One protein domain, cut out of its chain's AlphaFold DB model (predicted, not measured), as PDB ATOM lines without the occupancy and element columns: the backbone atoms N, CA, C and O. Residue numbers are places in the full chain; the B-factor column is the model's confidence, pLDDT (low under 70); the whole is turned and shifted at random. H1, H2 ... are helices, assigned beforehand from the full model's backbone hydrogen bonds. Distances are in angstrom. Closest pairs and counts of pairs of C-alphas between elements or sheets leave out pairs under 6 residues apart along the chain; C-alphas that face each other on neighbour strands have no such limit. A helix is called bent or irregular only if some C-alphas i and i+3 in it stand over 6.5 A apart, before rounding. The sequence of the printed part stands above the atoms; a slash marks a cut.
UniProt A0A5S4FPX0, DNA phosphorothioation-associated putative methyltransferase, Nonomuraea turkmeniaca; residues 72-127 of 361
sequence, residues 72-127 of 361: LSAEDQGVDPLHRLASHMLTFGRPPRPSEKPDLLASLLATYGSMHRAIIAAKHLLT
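What this domain is: This is residues 72 to 127 of the 361 residues of the protein "DNA phosphorothioation-associated putative methyltransferase" of Nonomuraea turkmeniaca (UniProt A0A5S4FPX0). Three short helices make a small compact cluster: H2 and H3 meet at a corner in an L, and H1 packs on both arms of that L with its residues 81 to 86, its other end pointing away from H2. The lines of the three helices stand at steep to nearly right angles to one another, 53 degrees for H1 and H2, 79 degrees for H2 and H3 and 81 degrees for H1 and H3; their centres form a triangle, and no two of them are side by side. The printed part has 56 residues with three named helices, H1, H2 and H3 in that order, and no named strand; the class is all helix, with 33 residues in the helices. The whole is compact, with a radius of gyration of the C-alphas of 10.1 A, and its rounded outline spans 27 by 25 by 20 A.

Where its parts are: H1, the longest helix, holds residues 81 to 92 and measures 16.3 A from C-alpha 81 at (158.676, 139.119, 147.152) to C-alpha 92 at (153.440, 153.170, 153.463). H2 holds residues 102 to 112 and is 15.1 A long from first to last C-alpha. H3 holds residues 115 to 124, is 14.5 A long and ends with C-alpha 124 at (168.823, 148.612, 147.182). None of the three helices is bent.

How they stand to each other: H1 touches H3 with residues 82 to 86 alone, and the closest C-alphas, those of Ala 86 and Ala 122, are 5.3 A apart. The lines of H1 and H3 are about perpendicular, at 81 degrees. H1 touches H2 with residues 81 to 85 alone, and the closest C-alphas, those of Pro 81 and Leu 108, are 6.2 A apart. H1 and H2 run opposite ways at a steep tilt of 53 degrees. H2 and H3 touch only at the corner by their link, where the closest C-alphas, those of Tyr 112 and Ala 118, are 5.7 A apart. Their lines are about perpendicular, at 79 degrees. In H1 and H2 every O i to N i+4 pair is within hydrogen-bond range; in H3, 5 of 6 are.

The domain as a whole: The two C-alphas farthest apart, those of Ala 74 and Gly 113, are 27.3 A from each other, and the C-alphas of Leu 72 and Thr 127, the first and last printed residues, are 21.7 A apart. The printed part has no cut. The link from H1 to H2 has 9 residues and is short; the link from H2 to H3 has 2 residues and is tight. The mean pLDDT of the printed part is 85.8, and residues 72 to 79, before H1, are under 70.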
ATOM      1  N   LEU A  72     145.293 148.777 149.319       49.78
ATOM      2  CA  LEU A  72     146.348 147.760 149.454       49.78
ATOM      3  C   LEU A  72     146.398 146.771 148.274       49.78
ATOM      4  O   LEU A  72     147.311 145.945 148.213       49.78
ATOM      5  N   SER A  73     145.384 146.806 147.409       43.81
ATOM      6  CA  SER A  73     145.097 145.830 146.360       43.81
ATOM      7  C   SER A  73     145.700 146.184 145.000       43.81
ATOM      8  O   SER A  73     145.932 145.281 144.205       43.81
ATOM      9  N   ALA A  74     145.987 147.459 144.720       43.62
ATOM     10  CA  ALA A  74     146.409 147.884 143.378       43.62
ATOM     11  C   ALA A  74     147.902 147.640 143.072       43.62
ATOM     12  O   ALA A  74     148.312 147.737 141.921       43.62
ATOM     13  N   GLU A  75     148.718 147.320 144.079       49.66
ATOM     14  CA  GLU A  75     150.187 147.321 143.963       49.66
ATOM     15  C   GLU A  75     150.831 145.933 144.100       49.66
ATOM     16  O   GLU A  75     152.052 145.806 144.061       49.66
ATOM     17  N   ASP A  76     150.032 144.872 144.229       52.78
ATOM     18  CA  ASP A  76     150.527 143.498 144.402       52.78
ATOM     19  C   ASP A  76     150.798 142.788 143.056       52.78
ATOM     20  O   ASP A  76     150.546 141.599 142.907       52.78
ATOM     21  N   GLN A  77     151.280 143.527 142.048       51.81
ATOM     22  CA  GLN A  77     151.543 142.990 140.698       51.81
ATOM     23  C   GLN A  77     152.975 142.457 140.506       51.81
ATOM     24  O   GLN A  77     153.300 141.918 139.450       51.81
ATOM     25  N   GLY A  78     153.856 142.605 141.501       56.22
ATOM     26  CA  GLY A  78     155.205 142.040 141.444       56.22
ATOM     27  C   GLY A  78     155.192 140.541 141.738       56.22
ATOM     28  O   GLY A  78     154.704 140.137 142.789       56.22
ATOM     29  N   VAL A  79     155.765 139.719 140.855       67.12
ATOM     30  CA  VAL A  79     155.932 138.270 141.102       67.12
ATOM     31  C   VAL A  79     156.973 138.017 142.208       67.12
ATOM     32  O   VAL A  79     156.837 137.080 142.990       67.12
ATOM     33  N   ASP A  80     157.983 138.887 142.323       88.12
ATOM     34  CA  ASP A  80     159.075 138.769 143.297       88.12
ATOM     35  C   ASP A  80     158.717 139.381 144.676       88.12
ATOM     36  O   ASP A  80     158.389 140.576 144.753       88.12
ATOM     37  N   PRO A  81     158.837 138.617 145.787       90.50
ATOM     38  CA  PRO A  81     158.676 139.119 147.152       90.50
ATOM     39  C   PRO A  81     159.479 140.390 147.468       90.50
ATOM     40  O   PRO A  81     158.986 141.250 148.204       90.50
ATOM     41  N   LEU A  82     160.688 140.554 146.917       92.12
ATOM     42  CA  LEU A  82     161.511 141.734 147.203       92.12
ATOM     43  C   LEU A  82     160.924 143.010 146.584       92.12
ATOM     44  O   LEU A  82     160.838 144.043 147.253       92.12
ATOM     45  N   HIS A  83     160.445 142.930 145.341       90.56
ATOM     46  CA  HIS A  83     159.751 144.034 144.671       90.56
ATOM     47  C   HIS A  83     158.422 144.376 145.358       90.56
ATOM     48  O   HIS A  83     158.106 145.553 145.538       90.56
ATOM     49  N   ARG A  84     157.672 143.367 145.825       90.06
ATOM     50  CA  ARG A  84     156.447 143.577 146.621       90.06
ATOM     51  C   ARG A  84     156.743 144.312 147.933       90.06
ATOM     52  O   ARG A  84     156.006 145.226 148.309       90.06
ATOM     53  N   LEU A  85     157.844 143.970 148.611       92.88
ATOM     54  CA  LEU A  85     158.305 144.685 149.806       92.88
ATOM     55  C   LEU A  85     158.689 146.136 149.488       92.88
ATOM     56  O   LEU A  85     158.273 147.049 150.204       92.88
ATOM     57  N   ALA A  86     159.443 146.356 148.409       92.25
ATOM     58  CA  ALA A  86     159.840 147.688 147.963       92.25
ATOM     59  C   ALA A  86     158.621 148.569 147.627       92.25
ATOM     60  O   ALA A  86     158.535 149.707 148.097       92.25
ATOM     61  N   SER A  87     157.629 148.019 146.918       90.44
ATOM     62  CA  SER A  87     156.360 148.699 146.626       90.44
ATOM     63  C   SER A  87     155.601 149.055 147.905       90.44
ATOM     64  O   SER A  87     155.208 150.205 148.096       90.44
ATOM     65  N   HIS A  88     155.478 148.115 148.850       91.38
ATOM     66  CA  HIS A  88     154.856 148.399 150.146       91.38
ATOM     67  C   HIS A  88     155.561 149.554 150.873       91.38
ATOM     68  O   HIS A  88     154.908 150.445 151.420       91.38
ATOM     69  N   MET A  89     156.895 149.574 150.864       93.06
ATOM     70  CA  MET A  89     157.679 150.637 151.489       93.06
ATOM     71  C   MET A  89     157.489 151.999 150.804       93.06
ATOM     72  O   MET A  89     157.470 153.012 151.505       93.06
ATOM     73  N   LEU A  90     157.293 152.047 149.483       91.94
ATOM     74  CA  LEU A  90     156.961 153.280 148.754       91.94
ATOM     75  C   LEU A  90     155.539 153.783 149.036       91.94
ATOM     76  O   LEU A  90     155.284 154.989 148.994       91.94
ATOM     77  N   THR A  91     154.626 152.887 149.390       89.31
ATOM     78  CA  THR A  91     153.225 153.243 149.655       89.31
ATOM     79  C   THR A  91     152.980 153.636 151.097       89.31
ATOM     80  O   THR A  91     152.309 154.637 151.367       89.31
ATOM     81  N   PHE A  92     153.573 152.901 152.036       91.00
ATOM     82  CA  PHE A  92     153.440 153.170 153.463       91.00
ATOM     83  C   PHE A  92     154.564 154.043 154.010       91.00
ATOM     84  O   PHE A  92     154.425 154.573 155.104       91.00
ATOM     85  N   GLY A  93     155.684 154.227 153.308       93.31
ATOM     86  CA  GLY A  93     156.827 154.985 153.835       93.31
ATOM     87  C   GLY A  93     157.485 154.335 155.062       93.31
ATOM     88  O   GLY A  93     158.189 154.999 155.832       93.31
ATOM     89  N   ARG A  94     157.211 153.043 155.272       93.81
ATOM     90  CA  ARG A  94     157.728 152.177 156.337       93.81
ATOM     91  C   ARG A  94     157.624 150.704 155.903       93.81
ATOM     92  O   ARG A  94     156.827 150.403 155.017       93.81
ATOM     93  N   PRO A  95     158.372 149.787 156.531       92.50
ATOM     94  CA  PRO A  95     158.173 148.351 156.341       92.50
ATOM     95  C   PRO A  95     156.793 147.867 156.840       92.50
ATOM     96  O   PRO A  95     156.221 148.494 157.748       92.50
ATOM     97  N   PRO A  96     156.282 146.745 156.297       92.00
ATOM     98  CA  PRO A  96     155.051 146.122 156.772       92.00
ATOM     99  C   PRO A  96     155.234 145.547 158.178       92.00
ATOM    100  O   PRO A  96     156.310 145.072 158.548       92.00
ATOM    101  N   ARG A  97     154.156 145.541 158.958       89.00
ATOM    102  CA  ARG A  97     154.049 144.725 160.166       89.00
ATOM    103  C   ARG A  97     153.700 143.280 159.817       89.00
ATOM    104  O   ARG A  97     153.017 143.059 158.817       89.00
ATOM    105  N   PRO A  98     154.039 142.316 160.692       85.38
ATOM    106  CA  PRO A  98     153.669 140.919 160.487       85.38
ATOM    107  C   PRO A  98     152.175 140.700 160.228       85.38
ATOM    108  O   PRO A  98     151.802 139.922 159.360       85.38
ATOM    109  N   SER A  99     151.316 141.458 160.914       84.56
ATOM    110  CA  SER A  99     149.861 141.371 160.762       84.56
ATOM    111  C   SER A  99     149.313 141.971 159.459       84.56
ATOM    112  O   SER A  99     148.139 141.788 159.171       84.56
ATOM    113  N   GLU A 100     150.092 142.764 158.715       86.69
ATOM    114  CA  GLU A 100     149.602 143.471 157.518       86.69
ATOM    115  C   GLU A 100     149.727 142.631 156.242       86.69
ATOM    116  O   GLU A 100     148.888 142.749 155.351       86.69
ATOM    117  N   LYS A 101     150.784 141.819 156.135       87.31
ATOM    118  CA  LYS A 101     151.104 141.020 154.943       87.31
ATOM    119  C   LYS A 101     151.748 139.678 155.361       87.31
ATOM    120  O   LYS A 101     152.953 139.510 155.163       87.31
ATOM    121  N   PRO A 102     150.983 138.743 155.958       88.31
ATOM    122  CA  PRO A 102     151.523 137.476 156.461       88.31
ATOM    123  C   PRO A 102     152.140 136.612 155.350       88.31
ATOM    124  O   PRO A 102     153.238 136.095 155.533       88.31
ATOM    125  N   ASP A 103     151.513 136.544 154.173       89.19
ATOM    126  CA  ASP A 103     152.022 135.738 153.052       89.19
ATOM    127  C   ASP A 103     153.351 136.282 152.515       89.19
ATOM    128  O   ASP A 103     154.310 135.540 152.319       89.19
ATOM    129  N   LEU A 104     153.442 137.608 152.344       89.06
ATOM    130  CA  LEU A 104     154.684 138.269 151.939       89.06
ATOM    131  C   LEU A 104     155.785 138.045 152.980       89.06
ATOM    132  O   LEU A 104     156.928 137.788 152.615       89.06
ATOM    133  N   LEU A 105     155.444 138.136 154.270       90.50
ATOM    134  CA  LEU A 105     156.374 137.857 155.358       90.50
ATOM    135  C   LEU A 105     156.908 136.422 155.267       90.50
ATOM    136  O   LEU A 105     158.119 136.234 155.341       90.50
ATOM    137  N   ALA A 106     156.037 135.431 155.065       91.31
ATOM    138  CA  ALA A 106     156.439 134.035 154.924       91.31
ATOM    139  C   ALA A 106     157.400 133.837 153.739       91.31
ATOM    140  O   ALA A 106     158.470 133.252 153.914       91.31
ATOM    141  N   SER A 107     157.083 134.399 152.565       91.81
ATOM    142  CA  SER A 107     157.963 134.331 151.390       91.81
ATOM    143  C   SER A 107     159.324 134.992 151.640       91.81
ATOM    144  O   SER A 107     160.362 134.425 151.311       91.81
ATOM    145  N   LEU A 108     159.346 136.173 152.261       93.19
ATOM    146  CA  LEU A 108     160.590 136.890 152.556       93.19
ATOM    147  C   LEU A 108     161.458 136.160 153.585       93.19
ATOM    148  O   LEU A 108     162.681 136.162 153.457       93.19
ATOM    149  N   LEU A 109     160.850 135.541 154.601       93.88
ATOM    150  CA  LEU A 109     161.581 134.753 155.594       93.88
ATOM    151  C   LEU A 109     162.185 133.490 154.978       93.88
ATOM    152  O   LEU A 109     163.332 133.183 155.283       93.88
ATOM    153  N   ALA A 110     161.467 132.816 154.077       92.69
ATOM    154  CA  ALA A 110     161.987 131.649 153.368       92.69
ATOM    155  C   ALA A 110     163.221 131.990 152.508       92.69
ATOM    156  O   ALA A 110     164.181 131.227 152.486       92.69
ATOM    157  N   THR A 111     163.226 133.148 151.837       92.56
ATOM    158  CA  THR A 111     164.328 133.544 150.939       92.56
ATOM    159  C   THR A 111     165.497 134.224 151.663       92.56
ATOM    160  O   THR A 111     166.652 133.969 151.337       92.56
ATOM    161  N   TYR A 112     165.230 135.100 152.636       93.06
ATOM    162  CA  TYR A 112     166.252 135.965 153.255       93.06
ATOM    163  C   TYR A 112     166.569 135.606 154.717       93.06
ATOM    164  O   TYR A 112     167.458 136.213 155.329       93.06
ATOM    165  N   GLY A 113     165.828 134.672 155.321       92.75
ATOM    166  CA  GLY A 113     165.973 134.212 156.708       92.75
ATOM    167  C   GLY A 113     165.500 135.203 157.780       92.75
ATOM    168  O   GLY A 113     165.135 134.800 158.880       92.75
ATOM    169  N   SER A 114     165.482 136.509 157.495       92.56
ATOM    170  CA  SER A 114     164.963 137.526 158.414       92.56
ATOM    171  C   SER A 114     164.386 138.731 157.680       92.56
ATOM    172  O   SER A 114     164.867 139.129 156.615       92.56
ATOM    173  N   MET A 115     163.416 139.392 158.314       92.31
ATOM    174  CA  MET A 115     162.862 140.645 157.796       92.31
ATOM    175  C   MET A 115     163.892 141.765 157.718       92.31
ATOM    176  O   MET A 115     163.822 142.597 156.818       92.31
ATOM    177  N   HIS A 116     164.867 141.800 158.629       92.69
ATOM    178  CA  HIS A 116     165.898 142.829 158.587       92.69
ATOM    179  C   HIS A 116     166.736 142.733 157.305       92.69
ATOM    180  O   HIS A 116     166.908 143.744 156.622       92.69
ATOM    181  N   ARG A 117     167.174 141.520 156.941       95.44
ATOM    182  CA  ARG A 117     167.913 141.258 155.695       95.44
ATOM    183  C   ARG A 117     167.071 141.577 154.461       95.44
ATOM    184  O   ARG A 117     167.554 142.279 153.579       95.44
ATOM    185  N   ALA A 118     165.807 141.156 154.441       94.12
ATOM    186  CA  ALA A 118     164.877 141.483 153.359       94.12
ATOM    187  C   ALA A 118     164.694 143.001 153.175       94.12
ATOM    188  O   ALA A 118     164.718 143.500 152.054       94.12
ATOM    189  N   ILE A 119     164.562 143.764 154.267       93.69
ATOM    190  CA  ILE A 119     164.443 145.229 154.214       93.69
ATOM    191  C   ILE A 119     165.736 145.874 153.706       93.69
ATOM    192  O   ILE A 119     165.664 146.839 152.948       93.69
ATOM    193  N   ILE A 120     166.912 145.382 154.116       94.00
ATOM    194  CA  ILE A 120     168.197 145.862 153.585       94.00
ATOM    195  C   ILE A 120     168.256 145.616 152.074       94.00
ATOM    196  O   ILE A 120     168.503 146.557 151.326       94.00
ATOM    197  N   ALA A 121     167.936 144.401 151.624       94.25
ATOM    198  CA  ALA A 121     167.887 144.057 150.207       94.25
ATOM    199  C   ALA A 121     166.898 144.951 149.433       94.25
ATOM    200  O   ALA A 121     167.257 145.525 148.409       94.25
ATOM    201  N   ALA A 122     165.690 145.175 149.961       92.44
ATOM    202  CA  ALA A 122     164.675 145.996 149.302       92.44
ATOM    203  C   ALA A 122     165.085 147.470 149.204       92.44
ATOM    204  O   ALA A 122     164.736 148.139 148.236       92.44
ATOM    205  N   LYS A 123     165.861 147.988 150.166       91.44
ATOM    206  CA  LYS A 123     166.404 149.351 150.084       91.44
ATOM    207  C   LYS A 123     167.339 149.541 148.892       91.44
ATOM    208  O   LYS A 123     167.415 150.661 148.411       91.44
ATOM    209  N   HIS A 124     168.005 148.498 148.395       93.31
ATOM    210  CA  HIS A 124     168.823 148.612 147.182       93.31
ATOM    211  C   HIS A 124     167.984 148.811 145.911       93.31
ATOM    212  O   HIS A 124     168.492 149.355 144.936       93.31
ATOM    213  N   LEU A 125     166.695 148.451 145.934       92.06
ATOM    214  CA  LEU A 125     165.747 148.727 144.848       92.06
ATOM    215  C   LEU A 125     165.153 150.147 144.917       92.06
ATOM    216  O   LEU A 125     164.400 150.547 144.032       92.06
ATOM    217  N   LEU A 126     165.440 150.905 145.981       92.56
ATOM    218  CA  LEU A 126     164.780 152.171 146.294       92.56
ATOM    219  C   LEU A 126     165.795 153.302 146.450       92.56
ATOM    220  O   LEU A 126     166.840 153.151 147.077       92.56
ATOM    221  N   THR A 127     165.452 154.498 145.974       93.31
ATOM    222  CA  THR A 127     166.281 155.677 146.249       93.31
ATOM    223  C   THR A 127     165.959 156.263 147.633       93.31
ATOM    224  O   THR A 127     164.791 156.272 148.051       93.31
TER     225      THR A 127